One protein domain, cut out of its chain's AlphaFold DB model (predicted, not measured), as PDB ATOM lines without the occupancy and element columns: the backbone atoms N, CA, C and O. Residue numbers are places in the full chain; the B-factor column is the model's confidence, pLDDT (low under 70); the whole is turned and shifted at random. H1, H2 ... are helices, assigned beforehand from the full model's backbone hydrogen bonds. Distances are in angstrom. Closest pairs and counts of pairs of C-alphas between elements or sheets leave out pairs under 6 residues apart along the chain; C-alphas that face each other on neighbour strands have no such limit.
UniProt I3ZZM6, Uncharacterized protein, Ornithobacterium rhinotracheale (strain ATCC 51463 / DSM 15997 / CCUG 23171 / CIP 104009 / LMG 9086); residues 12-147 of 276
ATOM      1  N   TRP A  12      27.650 -10.368  -6.442       47.69
ATOM      2  CA  TRP A  12      26.343 -10.238  -5.792       47.69
ATOM      3  C   TRP A  12      26.229 -10.875  -4.393       47.69
ATOM      4  O   TRP A  12      25.709 -10.206  -3.500       47.69
ATOM      5  N   PRO A  13      26.725 -12.101  -4.127       45.44
ATOM      6  CA  PRO A  13      26.540 -12.733  -2.816       45.44
ATOM      7  C   PRO A  13      27.171 -11.929  -1.673       45.44
ATOM      8  O   PRO A  13      26.567 -11.768  -0.614       45.44
ATOM      9  N   ALA A  14      28.358 -11.360  -1.900       43.97
ATOM     10  CA  ALA A  14      29.059 -10.555  -0.904       43.97
ATOM     11  C   ALA A  14      28.363  -9.206  -0.647       43.97
ATOM     12  O   ALA A  14      28.282  -8.769   0.503       43.97
ATOM     13  N   LEU A  15      27.824  -8.568  -1.695       45.38
ATOM     14  CA  LEU A  15      27.082  -7.308  -1.573       45.38
ATOM     15  C   LEU A  15      25.739  -7.510  -0.850       45.38
ATOM     16  O   LEU A  15      25.394  -6.738   0.040       45.38
ATOM     17  N   TYR A  16      25.035  -8.605  -1.156       47.56
ATOM     18  CA  TYR A  16      23.794  -8.988  -0.480       47.56
ATOM     19  C   TYR A  16      24.015  -9.258   1.016       47.56
ATOM     20  O   TYR A  16      23.217  -8.838   1.853       47.56
ATOM     21  N   ILE A  17      25.114  -9.918   1.392       48.06
ATOM     22  CA  ILE A  17      25.461 -10.134   2.808       48.06
ATOM     23  C   ILE A  17      25.758  -8.796   3.513       48.06
ATOM     24  O   ILE A  17      25.351  -8.608   4.661       48.06
ATOM     25  N   ALA A  18      26.404  -7.846   2.827       48.44
ATOM     26  CA  ALA A  18      26.730  -6.530   3.380       48.44
ATOM     27  C   ALA A  18      25.491  -5.656   3.648       48.44
ATOM     28  O   ALA A  18      25.410  -5.019   4.696       48.44
ATOM     29  N   GLU A  19      24.496  -5.655   2.757       51.94
ATOM     30  CA  GLU A  19      23.239  -4.915   2.971       51.94
ATOM     31  C   GLU A  19      22.389  -5.511   4.105       51.94
ATOM     32  O   GLU A  19      21.652  -4.808   4.800       51.94
ATOM     33  N   ASN A  20      22.541  -6.810   4.358       52.31
ATOM     34  CA  ASN A  20      21.815  -7.524   5.400       52.31
ATOM     35  C   ASN A  20      22.420  -7.375   6.810       52.31
ATOM     36  O   ASN A  20      21.738  -7.648   7.798       52.31
ATOM     37  N   LEU A  21      23.656  -6.886   6.948       52.84
ATOM     38  CA  LEU A  21      24.326  -6.702   8.248       52.84
ATOM     39  C   LEU A  21      23.527  -5.808   9.214       52.84
ATOM     40  O   LEU A  21      23.469  -6.088  10.412       52.84
ATOM     41  N   LEU A  22      22.843  -4.781   8.696       53.75
ATOM     42  CA  LEU A  22      21.970  -3.909   9.493       53.75
ATOM     43  C   LEU A  22      20.689  -4.607   9.965       53.75
ATOM     44  O   LEU A  22      20.171  -4.258  11.022       53.75
ATOM     45  N   LYS A  23      20.186  -5.607   9.231       57.94
ATOM     46  CA  LYS A  23      19.029  -6.414   9.656       57.94
ATOM     47  C   LYS A  23      19.415  -7.428  10.734       57.94
ATOM     48  O   LYS A  23      18.589  -7.766  11.572       57.94
ATOM     49  N   PHE A  24      20.676  -7.860  10.758       64.94
ATOM     50  CA  PHE A  24      21.154  -8.961  11.596       64.94
ATOM     51  C   PHE A  24      22.079  -8.542  12.752       64.94
ATOM     52  O   PHE A  24      22.711  -9.396  13.367       64.94
ATOM     53  N   TRP A  25      22.146  -7.256  13.109       71.69
ATOM     54  CA  TRP A  25      23.011  -6.769  14.201       71.69
ATOM     55  C   TRP A  25      22.767  -7.480  15.546       71.69
ATOM     56  O   TRP A  25      23.706  -7.706  16.312       71.69
ATOM     57  N   PHE A  26      21.522  -7.892  15.819       75.25
ATOM     58  CA  PHE A  26      21.160  -8.641  17.025       75.25
ATOM     59  C   PHE A  26      21.805 -10.036  17.076       75.25
ATOM     60  O   PHE A  26      22.008 -10.571  18.167       75.25
ATOM     61  N   LEU A  27      22.185 -10.606  15.924       74.69
ATOM     62  CA  LEU A  27      22.890 -11.887  15.856       74.69
ATOM     63  C   LEU A  27      24.280 -11.795  16.463       74.69
ATOM     64  O   LEU A  27      24.671 -12.698  17.185       74.69
ATOM     65  N   ILE A  28      24.982 -10.679  16.261       79.00
ATOM     66  CA  ILE A  28      26.308 -10.457  16.848       79.00
ATOM     67  C   ILE A  28      26.215 -10.497  18.379       79.00
ATOM     68  O   ILE A  28      27.015 -11.154  19.041       79.00
ATOM     69  N   ILE A  29      25.198  -9.843  18.949       85.75
ATOM     70  CA  ILE A  29      24.964  -9.848  20.399       85.75
ATOM     71  C   ILE A  29      24.623 -11.259  20.882       85.75
ATOM     72  O   ILE A  29      25.161 -11.701  21.898       85.75
ATOM     73  N   MET A  30      23.771 -11.980  20.149       85.62
ATOM     74  CA  MET A  30      23.406 -13.356  20.480       85.62
ATOM     75  C   MET A  30      24.633 -14.275  20.501       85.62
ATOM     76  O   MET A  30      24.830 -14.984  21.488       85.62
ATOM     77  N   THR A  31      25.488 -14.222  19.473       87.88
ATOM     78  CA  THR A  31      26.720 -15.020  19.412       87.88
ATOM     79  C   THR A  31      27.615 -14.724  20.606       87.88
ATOM     80  O   THR A  31      28.067 -15.647  21.283       87.88
ATOM     81  N   ILE A  32      27.793 -13.439  20.942       91.00
ATOM     82  CA  ILE A  32      28.634 -13.038  22.072       91.00
ATOM     83  C   ILE A  32      28.126 -13.650  23.383       91.00
ATOM     84  O   ILE A  32      28.920 -14.166  24.178       91.00
ATOM     85  N   VAL A  33      26.810 -13.614  23.610       92.50
ATOM     86  CA  VAL A  33      26.175 -14.163  24.817       92.50
ATOM     87  C   VAL A  33      26.315 -15.684  24.867       92.50
ATOM     88  O   VAL A  33      26.753 -16.221  25.888       92.50
ATOM     89  N   VAL A  34      25.992 -16.384  23.777       91.88
ATOM     90  CA  VAL A  34      26.100 -17.850  23.697       91.88
ATOM     91  C   VAL A  34      27.538 -18.293  23.961       91.88
ATOM     92  O   VAL A  34      27.780 -19.137  24.826       91.88
ATOM     93  N   GLU A  35      28.514 -17.682  23.293       91.69
ATOM     94  CA  GLU A  35      29.924 -18.028  23.465       91.69
ATOM     95  C   GLU A  35      30.468 -17.672  24.842       91.69
ATOM     96  O   GLU A  35      31.258 -18.433  25.404       91.69
ATOM     97  N   MET A  36      30.013 -16.571  25.444       94.12
ATOM     98  CA  MET A  36      30.366 -16.233  26.820       94.12
ATOM     99  C   MET A  36      29.977 -17.370  27.776       94.12
ATOM    100  O   MET A  36      30.790 -17.767  28.620       94.12
ATOM    101  N   PHE A  37      28.767 -17.925  27.646       93.94
ATOM    102  CA  PHE A  37      28.340 -19.062  28.462       93.94
ATOM    103  C   PHE A  37      29.130 -20.328  28.131       93.94
ATOM    104  O   PHE A  37      29.614 -20.999  29.043       93.94
ATOM    105  N   VAL A  38      29.345 -20.632  26.851       92.50
ATOM    106  CA  VAL A  38      30.110 -21.820  26.451       92.50
ATOM    107  C   VAL A  38      31.544 -21.766  26.988       92.50
ATOM    108  O   VAL A  38      31.999 -22.730  27.601       92.50
ATOM    109  N   LEU A  39      32.238 -20.633  26.867       91.94
ATOM    110  CA  LEU A  39      33.584 -20.445  27.419       91.94
ATOM    111  C   LEU A  39      33.588 -20.500  28.952       91.94
ATOM    112  O   LEU A  39      34.499 -21.073  29.552       91.94
ATOM    113  N   LYS A  40      32.554 -19.947  29.602       92.94
ATOM    114  CA  LYS A  40      32.388 -20.015  31.061       92.94
ATOM    115  C   LYS A  40      32.306 -21.466  31.542       92.94
ATOM    116  O   LYS A  40      33.039 -21.831  32.460       92.94
ATOM    117  N   TYR A  41      31.442 -22.277  30.937       92.19
ATOM    118  CA  TYR A  41      31.200 -23.650  31.381       92.19
ATOM    119  C   TYR A  41      32.272 -24.635  30.909       92.19
ATOM    120  O   TYR A  41      32.653 -25.518  31.669       92.19
ATOM    121  N   ALA A  42      32.801 -24.476  29.694       91.00
ATOM    122  CA  ALA A  42      33.781 -25.408  29.140       91.00
ATOM    123  C   ALA A  42      35.211 -25.171  29.649       91.00
ATOM    124  O   ALA A  42      35.971 -26.127  29.787       91.00
ATOM    125  N   LEU A  43      35.591 -23.914  29.915       89.00
ATOM    126  CA  LEU A  43      36.959 -23.542  30.311       89.00
ATOM    127  C   LEU A  43      37.060 -23.019  31.748       89.00
ATOM    128  O   LEU A  43      38.157 -22.706  32.210       89.00
ATOM    129  N   GLY A  44      35.938 -22.876  32.458       87.88
ATOM    130  CA  GLY A  44      35.922 -22.375  33.835       87.88
ATOM    131  C   GLY A  44      36.315 -20.899  33.971       87.88
ATOM    132  O   GLY A  44      36.682 -20.456  35.058       87.88
ATOM    133  N   TYR A  45      36.257 -20.117  32.890       91.56
ATOM    134  CA  TYR A  45      36.612 -18.694  32.902       91.56
ATOM    135  C   TYR A  45      35.712 -17.886  33.855       91.56
ATOM    136  O   TYR A  45      34.623 -18.314  34.230       91.56
ATOM    137  N   SER A  46      36.142 -16.707  34.314       94.12
ATOM    138  CA  SER A  46      35.230 -15.785  35.012       94.12
ATOM    139  C   SER A  46      34.247 -15.170  34.008       94.12
ATOM    140  O   SER A  46      34.560 -15.100  32.824       94.12
ATOM    141  N   TYR A  47      33.074 -14.701  34.452       93.12
ATOM    142  CA  TYR A  47      32.090 -14.092  33.542       93.12
ATOM    143  C   TYR A  47      32.689 -12.943  32.725       93.12
ATOM    144  O   TYR A  47      32.513 -12.897  31.512       93.12
ATOM    145  N   LEU A  48      33.477 -12.080  33.375       93.38
ATOM    146  CA  LEU A  48      34.175 -10.985  32.708       93.38
ATOM    147  C   LEU A  48      35.196 -11.497  31.681       93.38
ATOM    148  O   LEU A  48      35.242 -10.995  30.563       93.38
ATOM    149  N   LYS A  49      35.983 -12.524  32.029       92.38
ATOM    150  CA  LYS A  49      36.975 -13.105  31.113       92.38
ATOM    151  C   LYS A  49      36.303 -13.751  29.899       92.38
ATOM    152  O   LYS A  49      36.756 -13.535  28.781       92.38
ATOM    153  N   SER A  50      35.221 -14.506  30.104       93.50
ATOM    154  CA  SER A  50      34.449 -15.113  29.013       93.50
ATOM    155  C   SER A  50      33.802 -14.068  28.114       93.50
ATOM    156  O   SER A  50      33.848 -14.215  26.898       93.50
ATOM    157  N   PHE A  51      33.239 -13.006  28.695       94.94
ATOM    158  CA  PHE A  51      32.636 -11.911  27.940       94.94
ATOM    159  C   PHE A  51      33.666 -11.210  27.052       94.94
ATOM    160  O   PHE A  51      33.456 -11.078  25.853       94.94
ATOM    161  N   VAL A  52      34.816 -10.824  27.617       94.50
ATOM    162  CA  VAL A  52      35.884 -10.152  26.861       94.50
ATOM    163  C   VAL A  52      36.472 -11.072  25.789       94.50
ATOM    164  O   VAL A  52      36.719 -10.626  24.673       94.50
ATOM    165  N   ALA A  53      36.679 -12.357  26.098       92.50
ATOM    166  CA  ALA A  53      37.164 -13.333  25.123       92.50
ATOM    167  C   ALA A  53      36.187 -13.505  23.950       92.50
ATOM    168  O   ALA A  53      36.613 -13.453  22.800       92.50
ATOM    169  N   SER A  54      34.897 -13.651  24.252       93.06
ATOM    170  CA  SER A  54      33.821 -13.771  23.266       93.06
ATOM    171  C   SER A  54      33.702 -12.514  22.398       93.06
ATOM    172  O   SER A  54      33.718 -12.597  21.171       93.06
ATOM    173  N   LEU A  55      33.698 -11.331  23.019       93.75
ATOM    174  CA  LEU A  55      33.621 -10.049  22.323       93.75
ATOM    175  C   LEU A  55      34.797  -9.849  21.358       93.75
ATOM    176  O   LEU A  55      34.588  -9.529  20.193       93.75
ATOM    177  N   ILE A  56      36.035 -10.046  21.824       93.19
ATOM    178  CA  ILE A  56      37.227  -9.860  20.984       93.19
ATOM    179  C   ILE A  56      37.284 -10.925  19.885       93.19
ATOM    180  O   ILE A  56      37.605 -10.592  18.746       93.19
ATOM    181  N   GLY A  57      36.963 -12.180  20.216       91.75
ATOM    182  CA  GLY A  57      36.897 -13.278  19.254       91.75
ATOM    183  C   GLY A  57      35.978 -12.930  18.090       91.75
ATOM    184  O   GLY A  57      36.458 -12.844  16.964       91.75
ATOM    185  N   ASN A  58      34.712 -12.622  18.389       91.69
ATOM    186  CA  ASN A  58      33.685 -12.290  17.397       91.69
ATOM    187  C   ASN A  58      33.989 -11.009  16.613       91.69
ATOM    188  O   ASN A  58      33.735 -10.942  15.413       91.69
ATOM    189  N   LEU A  59      34.542  -9.976  17.257       90.31
ATOM    190  CA  LEU A  59      34.911  -8.742  16.555       90.31
ATOM    191  C   LEU A  59      36.027  -8.987  15.538       90.31
ATOM    192  O   LEU A  59      35.939  -8.530  14.398       90.31
ATOM    193  N   VAL A  60      37.080  -9.704  15.939       90.31
ATOM    194  CA  VAL A  60      38.212  -9.974  15.049       90.31
ATOM    195  C   VAL A  60      37.826 -10.986  13.975       90.31
ATOM    196  O   VAL A  60      38.177 -10.780  12.817       90.31
ATOM    197  N   SER A  61      37.085 -12.044  14.312       88.62
ATOM    198  CA  SER A  61      36.622 -13.024  13.325       88.62
ATOM    199  C   SER A  61      35.597 -12.447  12.364       88.62
ATOM    200  O   SER A  61      35.696 -12.718  11.176       88.62
ATOM    201  N   GLY A  62      34.701 -11.572  12.819       83.12
ATOM    202  CA  GLY A  62      33.790 -10.835  11.949       83.12
ATOM    203  C   GLY A  62      34.540  -9.917  10.984       83.12
ATOM    204  O   GLY A  62      34.319  -9.977   9.773       83.12
ATOM    205  N   LEU A  63      35.486  -9.114  11.484       84.69
ATOM    206  CA  LEU A  63      36.256  -8.186  10.651       84.69
ATOM    207  C   LEU A  63      37.150  -8.933   9.652       84.69
ATOM    208  O   LEU A  63      37.053  -8.723   8.445       84.69
ATOM    209  N   VAL A  64      38.011  -9.823  10.146       85.56
ATOM    210  CA  VAL A  64      38.973 -10.570   9.323       85.56
ATOM    211  C   VAL A  64      38.249 -11.575   8.429       85.56
ATOM    212  O   VAL A  64      38.611 -11.731   7.264       85.56
ATOM    213  N   GLY A  65      37.200 -12.217   8.942       78.88
ATOM    214  CA  GLY A  65      36.360 -13.159   8.210       78.88
ATOM    215  C   GLY A  65      35.629 -12.507   7.045       78.88
ATOM    216  O   GLY A  65      35.587 -13.106   5.979       78.88
ATOM    217  N   THR A  66      35.157 -11.263   7.180       74.62
ATOM    218  CA  THR A  66      34.528 -10.532   6.062       74.62
ATOM    219  C   THR A  66      35.487 -10.395   4.876       74.62
ATOM    220  O   THR A  66      35.125 -10.705   3.741       74.62
ATOM    221  N   PHE A  67      36.741 -10.004   5.128       76.81
ATOM    222  CA  PHE A  67      37.751  -9.913   4.070       76.81
ATOM    223  C   PHE A  67      38.148 -11.294   3.537       76.81
ATOM    224  O   PHE A  67      38.164 -11.507   2.325       76.81
ATOM    225  N   LEU A  68      38.435 -12.254   4.423       75.81
ATOM    226  CA  LEU A  68      38.822 -13.611   4.029       75.81
ATOM    227  C   LEU A  68      37.737 -14.326   3.234       75.81
ATOM    228  O   LEU A  68      38.078 -15.080   2.335       75.81
ATOM    229  N   MET A  69      36.460 -14.098   3.523       71.62
ATOM    230  CA  MET A  69      35.366 -14.669   2.746       71.62
ATOM    231  C   MET A  69      35.238 -14.026   1.381       71.62
ATOM    232  O   MET A  69      35.065 -14.753   0.411       71.62
ATOM    233  N   ALA A  70      35.360 -12.699   1.280       70.25
ATOM    234  CA  ALA A  70      35.308 -12.027  -0.015       70.25
ATOM    235  C   ALA A  70      36.369 -12.597  -0.975       70.25
ATOM    236  O   ALA A  70      36.060 -12.941  -2.116       70.25
ATOM    237  N   PHE A  71      37.603 -12.784  -0.497       72.81
ATOM    238  CA  PHE A  71      38.680 -13.372  -1.301       72.81
ATOM    239  C   PHE A  71      38.613 -14.903  -1.385       72.81
ATOM    240  O   PHE A  71      38.952 -15.483  -2.415       72.81
ATOM    241  N   GLY A  72      38.173 -15.568  -0.321       72.44
ATOM    242  CA  GLY A  72      38.081 -17.021  -0.222       72.44
ATOM    243  C   GLY A  72      36.991 -17.593  -1.119       72.44
ATOM    244  O   GLY A  72      37.237 -18.579  -1.800       72.44
ATOM    245  N   MET A  73      35.833 -16.936  -1.195       68.62
ATOM    246  CA  MET A  73      34.763 -17.286  -2.130       68.62
ATOM    247  C   MET A  73      35.169 -17.012  -3.573       68.62
ATOM    248  O   MET A  73      34.894 -17.829  -4.446       68.62
ATOM    249  N   LEU A  74      35.893 -15.917  -3.833       69.62
ATOM    250  CA  LEU A  74      36.454 -15.659  -5.157       69.62
ATOM    251  C   LEU A  74      37.426 -16.776  -5.579       69.62
ATOM    252  O   LEU A  74      37.354 -17.263  -6.703       69.62
ATOM    253  N   GLY A  75      38.293 -17.217  -4.663       72.12
ATOM    254  CA  GLY A  75      39.192 -18.352  -4.884       72.12
ATOM    255  C   GLY A  75      38.458 -19.687  -5.027       72.12
ATOM    256  O   GLY A  75      38.813 -20.484  -5.893       72.12
ATOM    257  N   TRP A  76      37.414 -19.922  -4.226       72.62
ATOM    258  CA  TRP A  76      36.565 -21.110  -4.314       72.62
ATOM    259  C   TRP A  76      35.915 -21.207  -5.687       72.62
ATOM    260  O   TRP A  76      36.085 -22.215  -6.361       72.62
ATOM    261  N   HIS A  77      35.259 -20.141  -6.141       71.00
ATOM    262  CA  HIS A  77      34.648 -20.090  -7.464       71.00
ATOM    263  C   HIS A  77      35.690 -20.232  -8.578       71.00
ATOM    264  O   HIS A  77      35.492 -21.011  -9.504       71.00
ATOM    265  N   PHE A  78      36.857 -19.593  -8.454       70.75
ATOM    266  CA  PHE A  78      37.925 -19.729  -9.449       70.75
ATOM    267  C   PHE A  78      38.428 -21.175  -9.613       70.75
ATOM    268  O   PHE A  78      38.720 -21.605 -10.726       70.75
ATOM    269  N   ILE A  79      38.530 -21.932  -8.517       70.25
ATOM    270  CA  ILE A  79      39.038 -23.312  -8.534       70.25
ATOM    271  C   ILE A  79      37.918 -24.302  -8.870       70.25
ATOM    272  O   ILE A  79      38.091 -25.170  -9.724       70.25
ATOM    273  N   PHE A  80      36.770 -24.185  -8.208       67.19
ATOM    274  CA  PHE A  80      35.735 -25.212  -8.199       67.19
ATOM    275  C   PHE A  80      34.629 -25.002  -9.229       67.19
ATOM    276  O   PHE A  80      34.066 -26.008  -9.652       67.19
ATOM    277  N   ASP A  81      34.372 -23.785  -9.726       64.56
ATOM    278  CA  ASP A  81      33.406 -23.607 -10.829       64.56
ATOM    279  C   ASP A  81      33.925 -24.247 -12.133       64.56
ATOM    280  O   ASP A  81      33.145 -24.608 -13.009       64.56
ATOM    281  N   SER A  82      35.244 -24.457 -12.244       60.84
ATOM    282  CA  SER A  82      35.860 -25.173 -13.370       60.84
ATOM    283  C   SER A  82      35.700 -26.702 -13.306       60.84
ATOM    284  O   SER A  82      35.859 -27.378 -14.320       60.84
ATOM    285  N   ILE A  83      35.382 -27.252 -12.125       62.50
ATOM    286  CA  ILE A  83      35.314 -28.702 -11.857       62.50
ATOM    287  C   ILE A  83      33.867 -29.151 -11.610       62.50
ATOM    288  O   ILE A  83      33.467 -30.242 -12.017       62.50
ATOM    289  N   LEU A  84      33.076 -28.320 -10.933       56.88
ATOM    290  CA  LEU A  84      31.676 -28.565 -10.619       56.88
ATOM    291  C   LEU A  84      30.827 -27.791 -11.624       56.88
ATOM    292  O   LEU A  84      30.647 -26.586 -11.483       56.88
ATOM    293  N   PHE A  85      30.335 -28.501 -12.640       47.94
ATOM    294  CA  PHE A  85      29.448 -27.993 -13.687       47.94
ATOM    295  C   PHE A  85      28.456 -26.931 -13.169       47.94
ATOM    296  O   PHE A  85      27.519 -27.236 -12.432       47.94
ATOM    297  N   ASP A  86      28.703 -25.689 -13.580       53.12
ATOM    298  CA  ASP A  86      27.734 -24.628 -13.844       53.12
ATOM    299  C   ASP A  86      26.625 -24.416 -12.805       53.12
ATOM    300  O   ASP A  86      25.437 -24.436 -13.131       53.12
ATOM    301  N   SER A  87      26.973 -24.186 -11.535       53.62
ATOM    302  CA  SER A  87      26.005 -23.612 -10.595       53.62
ATOM    303  C   SER A  87      26.659 -22.974  -9.370       53.62
ATOM    304  O   SER A  87      26.780 -23.577  -8.299       53.62
ATOM    305  N   THR A  88      26.926 -21.672  -9.484       52.91
ATOM    306  CA  THR A  88      27.032 -20.722  -8.358       52.91
ATOM    307  C   THR A  88      25.865 -20.882  -7.360       52.91
ATOM    308  O   THR A  88      26.005 -20.572  -6.182       52.91
ATOM    309  N   PHE A  89      24.730 -21.440  -7.804       53.75
ATOM    310  CA  PHE A  89      23.523 -21.689  -7.010       53.75
ATOM    311  C   PHE A  89      23.286 -23.163  -6.625       53.75
ATOM    312  O   PHE A  89      22.195 -23.506  -6.174       53.75
ATOM    313  N   ASN A  90      24.271 -24.057  -6.773       67.19
ATOM    314  CA  ASN A  90      24.101 -25.455  -6.373       67.19
ATOM    315  C   ASN A  90      24.035 -25.551  -4.842       67.19
ATOM    316  O   ASN A  90      24.858 -24.952  -4.145       67.19
ATOM    317  N   LEU A  91      23.103 -26.348  -4.318       69.25
ATOM    318  CA  LEU A  91      22.967 -26.630  -2.888       69.25
ATOM    319  C   LEU A  91      24.303 -27.047  -2.253       69.25
ATOM    320  O   LEU A  91      24.607 -26.639  -1.137       69.25
ATOM    321  N   VAL A  92      25.129 -27.806  -2.979       69.88
ATOM    322  CA  VAL A  92      26.455 -28.232  -2.502       69.88
ATOM    323  C   VAL A  92      27.383 -27.037  -2.264       69.88
ATOM    324  O   VAL A  92      28.033 -26.983  -1.222       69.88
ATOM    325  N   ASN A  93      27.414 -26.059  -3.173       68.81
ATOM    326  CA  ASN A  93      28.233 -24.852  -3.027       68.81
ATOM    327  C   ASN A  93      27.730 -23.971  -1.879       68.81
ATOM    328  O   ASN A  93      28.539 -23.448  -1.113       68.81
ATOM    329  N   TRP A  94      26.413 -23.870  -1.692       67.94
ATOM    330  CA  TRP A  94      25.823 -23.172  -0.547       67.94
ATOM    331  C   TRP A  94      26.200 -23.827   0.783       67.94
ATOM    332  O   TRP A  94      26.697 -23.153   1.686       67.94
ATOM    333  N   VAL A  95      26.030 -25.147   0.899       74.06
ATOM    334  CA  VAL A  95      26.398 -25.894   2.111       74.06
ATOM    335  C   VAL A  95      27.898 -25.782   2.379       74.06
ATOM    336  O   VAL A  95      28.292 -25.494   3.508       74.06
ATOM    337  N   ALA A  96      28.739 -25.949   1.354       72.56
ATOM    338  CA  ALA A  96      30.184 -25.793   1.479       72.56
ATOM    339  C   ALA A  96      30.560 -24.383   1.956       72.56
ATOM    340  O   ALA A  96      31.366 -24.255   2.874       72.56
ATOM    341  N   SER A  97      29.924 -23.345   1.410       71.25
ATOM    342  CA  SER A  97      30.145 -21.954   1.819       71.25
ATOM    343  C   SER A  97      29.820 -21.755   3.297       71.25
ATOM    344  O   SER A  97      30.675 -21.286   4.042       71.25
ATOM    345  N   TYR A  98      28.650 -22.196   3.770       74.25
ATOM    346  CA  TYR A  98      28.283 -22.078   5.187       74.25
ATOM    347  C   TYR A  98      29.226 -22.849   6.114       74.25
ATOM    348  O   TYR A  98      29.619 -22.340   7.167       74.25
ATOM    349  N   VAL A  99      29.624 -24.064   5.727       80.75
ATOM    350  CA  VAL A  99      30.569 -24.875   6.509       80.75
ATOM    351  C   VAL A  99      31.939 -24.198   6.577       80.75
ATOM    352  O   VAL A  99      32.510 -24.092   7.661       80.75
ATOM    353  N   LEU A 100      32.451 -23.696   5.451       79.12
ATOM    354  CA  LEU A 100      33.727 -22.982   5.393       79.12
ATOM    355  C   LEU A 100      33.674 -21.663   6.167       79.12
ATOM    356  O   LEU A 100      34.633 -21.347   6.867       79.12
ATOM    357  N   MET A 101      32.557 -20.933   6.108       78.38
ATOM    358  CA  MET A 101      32.353 -19.712   6.888       78.38
ATOM    359  C   MET A 101      32.413 -19.995   8.388       78.38
ATOM    360  O   MET A 101      33.152 -19.331   9.114       78.38
ATOM    361  N   CYS A 102      31.678 -21.009   8.846       82.75
ATOM    362  CA  CYS A 102      31.637 -21.395  10.252       82.75
ATOM    363  C   CYS A 102      33.014 -21.867  10.744       82.75
ATOM    364  O   CYS A 102      33.545 -21.340  11.720       82.75
ATOM    365  N   LEU A 103      33.651 -22.801  10.028       87.88
ATOM    366  CA  LEU A 103      34.976 -23.307  10.399       87.88
ATOM    367  C   LEU A 103      36.056 -22.222  10.331       87.88
ATOM    368  O   LEU A 103      36.936 -22.183  11.191       87.88
ATOM    369  N   GLY A 104      35.982 -21.339   9.334       86.88
ATOM    370  CA  GLY A 104      36.867 -20.189   9.190       86.88
ATOM    371  C   GLY A 104      36.743 -19.223  10.366       86.88
ATOM    372  O   GLY A 104      37.763 -18.873  10.959       86.88
ATOM    373  N   SER A 105      35.515 -18.858  10.755       88.06
ATOM    374  CA  SER A 105      35.264 -17.988  11.915       88.06
ATOM    375  C   SER A 105      35.846 -18.592  13.189       88.06
ATOM    376  O   SER A 105      36.699 -17.982  13.834       88.06
ATOM    377  N   VAL A 106      35.497 -19.849  13.478       91.31
ATOM    378  CA  VAL A 106      35.966 -20.570  14.668       91.31
ATOM    379  C   VAL A 106      37.489 -20.677  14.689       91.31
ATOM    380  O   VAL A 106      38.111 -20.537  15.745       91.31
ATOM    381  N   ALA A 107      38.129 -20.917  13.541       91.62
ATOM    382  CA  ALA A 107      39.582 -20.978  13.454       91.62
ATOM    383  C   ALA A 107      40.227 -19.628  13.804       91.62
ATOM    384  O   ALA A 107      41.177 -19.601  14.591       91.62
ATOM    385  N   ILE A 108      39.699 -18.519  13.274       92.25
ATOM    386  CA  ILE A 108      40.194 -17.169  13.572       92.25
ATOM    387  C   ILE A 108      39.991 -16.845  15.054       92.25
ATOM    388  O   ILE A 108      40.948 -16.455  15.721       92.25
ATOM    389  N   GLU A 109      38.798 -17.078  15.601       92.44
ATOM    390  CA  GLU A 109      38.502 -16.863  17.025       92.44
ATOM    391  C   GLU A 109      39.440 -17.664  17.920       92.44
ATOM    392  O   GLU A 109      40.045 -17.130  18.853       92.44
ATOM    393  N   THR A 110      39.626 -18.946  17.596       93.06
ATOM    394  CA  THR A 110      40.523 -19.836  18.332       93.06
ATOM    395  C   THR A 110      41.950 -19.299  18.316       93.06
ATOM    396  O   THR A 110      42.620 -19.324  19.348       93.06
ATOM    397  N   LEU A 111      42.432 -18.808  17.170       94.19
ATOM    398  CA  LEU A 111      43.767 -18.220  17.053       94.19
ATOM    399  C   LEU A 111      43.892 -16.932  17.871       94.19
ATOM    400  O   LEU A 111      44.869 -16.781  18.602       94.19
ATOM    401  N   VAL A 112      42.904 -16.043  17.810       93.62
ATOM    402  CA  VAL A 112      42.899 -14.768  18.544       93.62
ATOM    403  C   VAL A 112      42.888 -15.007  20.053       93.62
ATOM    404  O   VAL A 112      43.750 -14.502  20.773       93.62
ATOM    405  N   ILE A 113      41.973 -15.845  20.543       92.50
ATOM    406  CA  ILE A 113      41.863 -16.165  21.971       92.50
ATOM    407  C   ILE A 113      43.111 -16.917  22.442       92.50
ATOM    408  O   ILE A 113      43.622 -16.640  23.529       92.50
ATOM    409  N   LYS A 114      43.668 -17.810  21.614       93.88
ATOM    410  CA  LYS A 114      44.957 -18.457  21.889       93.88
ATOM    411  C   LYS A 114      46.086 -17.440  22.029       93.88
ATOM    412  O   LYS A 114      46.908 -17.598  22.923       93.88
ATOM    413  N   LEU A 115      46.164 -16.428  21.168       93.25
ATOM    414  CA  LEU A 115      47.219 -15.413  21.242       93.25
ATOM    415  C   LEU A 115      47.113 -14.576  22.523       93.25
ATOM    416  O   LEU A 115      48.133 -14.291  23.147       93.25
ATOM    417  N   ILE A 116      45.891 -14.246  22.948       91.62
ATOM    418  CA  ILE A 116      45.639 -13.423  24.140       91.62
ATOM    419  C   ILE A 116      45.846 -14.226  25.431       91.62
ATOM    420  O   ILE A 116      46.553 -13.788  26.335       91.62
ATOM    421  N   TYR A 117      45.242 -15.414  25.524       90.06
ATOM    422  CA  TYR A 117      45.185 -16.200  26.761       90.06
ATOM    423  C   TYR A 117      46.172 -17.372  26.810       90.06
ATOM    424  O   TYR A 117      46.253 -18.054  27.828       90.06
ATOM    425  N   LYS A 118      46.949 -17.597  25.740       89.75
ATOM    426  CA  LYS A 118      47.995 -18.637  25.622       89.75
ATOM    427  C   LYS A 118      47.505 -20.075  25.844       89.75
ATOM    428  O   LYS A 118      48.287 -20.961  26.179       89.75
ATOM    429  N   GLU A 119      46.221 -20.323  25.618       89.25
ATOM    430  CA  GLU A 119      45.609 -21.647  25.747       89.25
ATOM    431  C   GLU A 119      45.968 -22.581  24.580       89.25
ATOM    432  O   GLU A 119      46.433 -22.177  23.510       89.25
ATOM    433  N   LYS A 120      45.697 -23.878  24.748       90.38
ATOM    434  CA  LYS A 120      45.883 -24.858  23.669       90.38
ATOM    435  C   LYS A 120      44.758 -24.740  22.639       90.38
ATOM    436  O   LYS A 120      43.582 -24.764  22.988       90.38
ATOM    437  N   PHE A 121      45.120 -24.749  21.353       90.56
ATOM    438  CA  PHE A 121      44.165 -24.673  20.237       90.56
ATOM    439  C   PHE A 121      43.039 -25.712  20.358       90.56
ATOM    440  O   PHE A 121      41.873 -25.359  20.296       90.56
ATOM    441  N   LYS A 122      43.370 -26.987  20.616       88.06
ATOM    442  CA  LYS A 122      42.373 -28.070  20.746       88.06
ATOM    443  C   LYS A 122      41.383 -27.860  21.901       88.06
ATOM    444  O   LYS A 122      40.266 -28.363  21.828       88.06
ATOM    445  N   THR A 123      41.805 -27.156  22.949       89.00
ATOM    446  CA  THR A 123      40.983 -26.862  24.129       89.00
ATOM    447  C   THR A 123      39.999 -25.729  23.845       89.00
ATOM    448  O   THR A 123      38.874 -25.783  24.317       89.00
ATOM    449  N   LEU A 124      40.402 -24.746  23.036       90.25
ATOM    450  CA  LEU A 124      39.568 -23.611  22.629       90.25
ATOM    451  C   LEU A 124      38.648 -23.925  21.440       90.25
ATOM    452  O   LEU A 124      37.501 -23.491  21.417       90.25
ATOM    453  N   PHE A 125      39.134 -24.710  20.479       92.19
ATOM    454  CA  PHE A 125      38.443 -24.948  19.214       92.19
ATOM    455  C   PHE A 125      37.098 -25.650  19.402       92.19
ATOM    456  O   PHE A 125      36.117 -25.260  18.785       92.19
ATOM    457  N   LYS A 126      37.022 -26.674  20.267       92.69
ATOM    458  CA  LYS A 126      35.764 -27.413  20.473       92.69
ATOM    459  C   LYS A 126      34.675 -26.540  21.118       92.69
ATOM    460  O   LYS A 126      33.579 -26.518  20.569       92.69
ATOM    461  N   PRO A 127      34.931 -25.822  22.232       91.31
ATOM    462  CA  PRO A 127      33.941 -24.909  22.798       91.31
ATOM    463  C   PRO A 127      33.505 -23.815  21.821       91.31
ATOM    464  O   PRO A 127      32.310 -23.604  21.663       91.31
ATOM    465  N   LEU A 128      34.440 -23.163  21.124       91.81
ATOM    466  CA  LEU A 128      34.101 -22.099  20.171       91.81
ATOM    467  C   LEU A 128      33.286 -22.632  18.988       91.81
ATOM    468  O   LEU A 128      32.276 -22.038  18.630       91.81
ATOM    469  N   LEU A 129      33.632 -23.816  18.465       92.25
ATOM    470  CA  LEU A 129      32.835 -24.492  17.439       92.25
ATOM    471  C   LEU A 129      31.400 -24.750  17.909       92.25
ATOM    472  O   LEU A 129      30.458 -24.495  17.168       92.25
ATOM    473  N   ILE A 130      31.232 -25.237  19.141       90.25
ATOM    474  CA  ILE A 130      29.908 -25.480  19.724       90.25
ATOM    475  C   ILE A 130      29.133 -24.163  19.861       90.25
ATOM    476  O   ILE A 130      27.964 -24.119  19.490       90.25
ATOM    477  N   GLY A 131      29.766 -23.098  20.358       87.94
ATOM    478  CA  GLY A 131      29.134 -21.784  20.512       87.94
ATOM    479  C   GLY A 131      28.669 -21.188  19.181       87.94
ATOM    480  O   GLY A 131      27.502 -20.812  19.048       87.94
ATOM    481  N   ASN A 132      29.538 -21.207  18.170       88.12
ATOM    482  CA  ASN A 132      29.196 -20.799  16.812       88.12
ATOM    483  C   ASN A 132      28.045 -21.651  16.254       88.12
ATOM    484  O   ASN A 132      27.018 -21.108  15.856       88.12
ATOM    485  N   MET A 133      28.149 -22.988  16.281       87.44
ATOM    486  CA  MET A 133      27.094 -23.878  15.768       87.44
ATOM    487  C   MET A 133      25.745 -23.658  16.460       87.44
ATOM    488  O   MET A 133      24.720 -23.606  15.783       87.44
ATOM    489  N   LEU A 134      25.729 -23.502  17.788       87.62
ATOM    490  CA  LEU A 134      24.511 -23.191  18.541       87.62
ATOM    491  C   LEU A 134      23.895 -21.873  18.078       87.62
ATOM    492  O   LEU A 134      22.681 -21.797  17.916       87.62
ATOM    493  N   THR A 135      24.721 -20.865  17.809       83.25
ATOM    494  CA  THR A 135      24.251 -19.586  17.273       83.25
ATOM    495  C   THR A 135      23.599 -19.780  15.904       83.25
ATOM    496  O   THR A 135      22.464 -19.350  15.718       83.25
ATOM    497  N   TYR A 136      24.235 -20.501  14.973       77.31
ATOM    498  CA  TYR A 136      23.637 -20.811  13.665       77.31
ATOM    499  C   TYR A 136      22.320 -21.592  13.784       77.31
ATOM    500  O   TYR A 136      21.380 -21.314  13.043       77.31
ATOM    501  N   ILE A 137      22.216 -22.534  14.726       81.62
ATOM    502  CA  ILE A 137      20.976 -23.286  14.978       81.62
ATOM    503  C   ILE A 137      19.880 -22.366  15.519       81.62
ATOM    504  O   ILE A 137      18.747 -22.443  15.055       81.62
ATOM    505  N   ILE A 138      20.201 -21.485  16.470       80.00
ATOM    506  CA  ILE A 138      19.250 -20.505  17.014       80.00
ATOM    507  C   ILE A 138      18.785 -19.558  15.905       80.00
ATOM    508  O   ILE A 138      17.593 -19.297  15.795       80.00
ATOM    509  N   ILE A 139      19.694 -19.102  15.043       73.19
ATOM    510  CA  ILE A 139      19.373 -18.274  13.874       73.19
ATOM    511  C   ILE A 139      18.429 -19.012  12.928       73.19
ATOM    512  O   ILE A 139      17.412 -18.460  12.515       73.19
ATOM    513  N   ALA A 140      18.753 -20.257  12.579       72.38
ATOM    514  CA  ALA A 140      17.909 -21.074  11.719       72.38
ATOM    515  C   ALA A 140      16.528 -21.280  12.352       72.38
ATOM    516  O   ALA A 140      15.523 -21.123  11.671       72.38
ATOM    517  N   ALA A 141      16.468 -21.550  13.657       74.75
ATOM    518  CA  ALA A 141      15.220 -21.702  14.388       74.75
ATOM    519  C   ALA A 141      14.393 -20.412  14.377       74.75
ATOM    520  O   ALA A 141      13.226 -20.472  14.016       74.75
ATOM    521  N   ILE A 142      14.979 -19.252  14.702       72.44
ATOM    522  CA  ILE A 142      14.284 -17.953  14.657       72.44
ATOM    523  C   ILE A 142      13.726 -17.707  13.257       72.44
ATOM    524  O   ILE A 142      12.542 -17.432  13.127       72.44
ATOM    525  N   ASN A 143      14.526 -17.911  12.208       65.38
ATOM    526  CA  ASN A 143      14.052 -17.756  10.833       65.38
ATOM    527  C   ASN A 143      12.947 -18.757  10.467       65.38
ATOM    528  O   ASN A 143      12.056 -18.405   9.706       65.38
ATOM    529  N   ILE A 144      12.973 -19.985  10.996       69.69
ATOM    530  CA  ILE A 144      11.907 -20.981  10.802       69.69
ATOM    531  C   ILE A 144      10.640 -20.608  11.587       69.69
ATOM    532  O   ILE A 144       9.545 -20.882  11.116       69.69
ATOM    533  N   PHE A 145      10.760 -20.004  12.770       62.66
ATOM    534  CA  PHE A 145       9.615 -19.568  13.575       62.66
ATOM    535  C   PHE A 145       8.996 -18.263  13.051       62.66
ATOM    536  O   PHE A 145       7.773 -18.119  13.080       62.66
ATOM    537  N   ASP A 146       9.816 -17.344  12.535       57.19
ATOM    538  CA  ASP A 146       9.380 -16.127  11.838       57.19
ATOM    539  C   ASP A 146       8.868 -16.430  10.429       57.19
ATOM    540  O   ASP A 146       7.962 -15.750   9.930       57.19
ATOM    541  N   ALA A 147       9.376 -17.494   9.798       49.53
ATOM    542  CA  ALA A 147       8.713 -18.134   8.678       49.53
ATOM    543  C   ALA A 147       7.427 -18.764   9.209       49.53
ATOM    544  O   ALA A 147       7.369 -19.951   9.529       49.53
TER     545      ALA A 147
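AT A GLANCE: This is residues 12 to 147 of the 276 residues of an uncharacterized protein of Ornithobacterium rhinotracheale (strain ATCC 51463 / DSM 15997 / CCUG 23171 / CIP 104009 / LMG 9086) (UniProt I3ZZM6). H3 and H4 form a long helical hairpin whose helices cross, and H2 and H5 pack together across it, at the end away from the link of residues 81 to 90. Contacts run round H2, H3, H4 and H5 as a ring; H1 is a short piece off to one side near H3, and residues 140 to 147 stick out. The 136 printed residues have five named helices, H1 to H5 in order, and no named strand: all helix, with mostly crossed packing. The whole is compact, with a radius of gyration of the C-alphas of 16.0 A and spans of 50 by 35 by 21 A.

HOW THE PARTS SIT: Begin with H1, residues 12 to 20: it is close to but not clearly touching H3, residues 47 to 80, with closest C-alphas Ala 14 and Ala 70, 6.5 A. H2, residues 25 to 43, touches residues 47 to 58 of H3 at Met 36 and Ser 50, closest C-alphas 4.8 A, a steep tilt of 63 degrees. The hairpin of H3 and H4, residues 91 to 117, touches at Gly 57 and Glu 109, closest C-alphas 4.5 A, at 41 degrees, opposite ways. H5, residues 121 to 146, touches H4 at Phe 125 and Thr 110, closest C-alphas 5.6 A, and H2 at Gly 131 and Glu 35, 4.8 A. O i to N i+4 pairs are all within hydrogen-bond range in H1 and H4, and in 14 of 15, 29 of 30 and 20 of 22 pairs in H2, H3 and H5.

IN THESE COORDINATES: Find C-alpha 12 at (26.343, -10.238, -5.792), where H1 begins; H2 runs 27.1 A. From C-alpha 47 at (32.090, -14.092, 33.542) H3 runs 43.4 A, with a kink of 42 degrees near residue 67. H4 runs 38.5 A, and H5 36.8 A to C-alpha 146 at (9.380, -16.127, 11.838).

THE WHOLE: The farthest C-alphas, Ser 46 and Phe 85, are 50.5 A apart. The printed part has no cut and no long link. Look for pLDDT under 70 at residues 12 to 24, 73 to 74, 80 to 94 and 143 to 147.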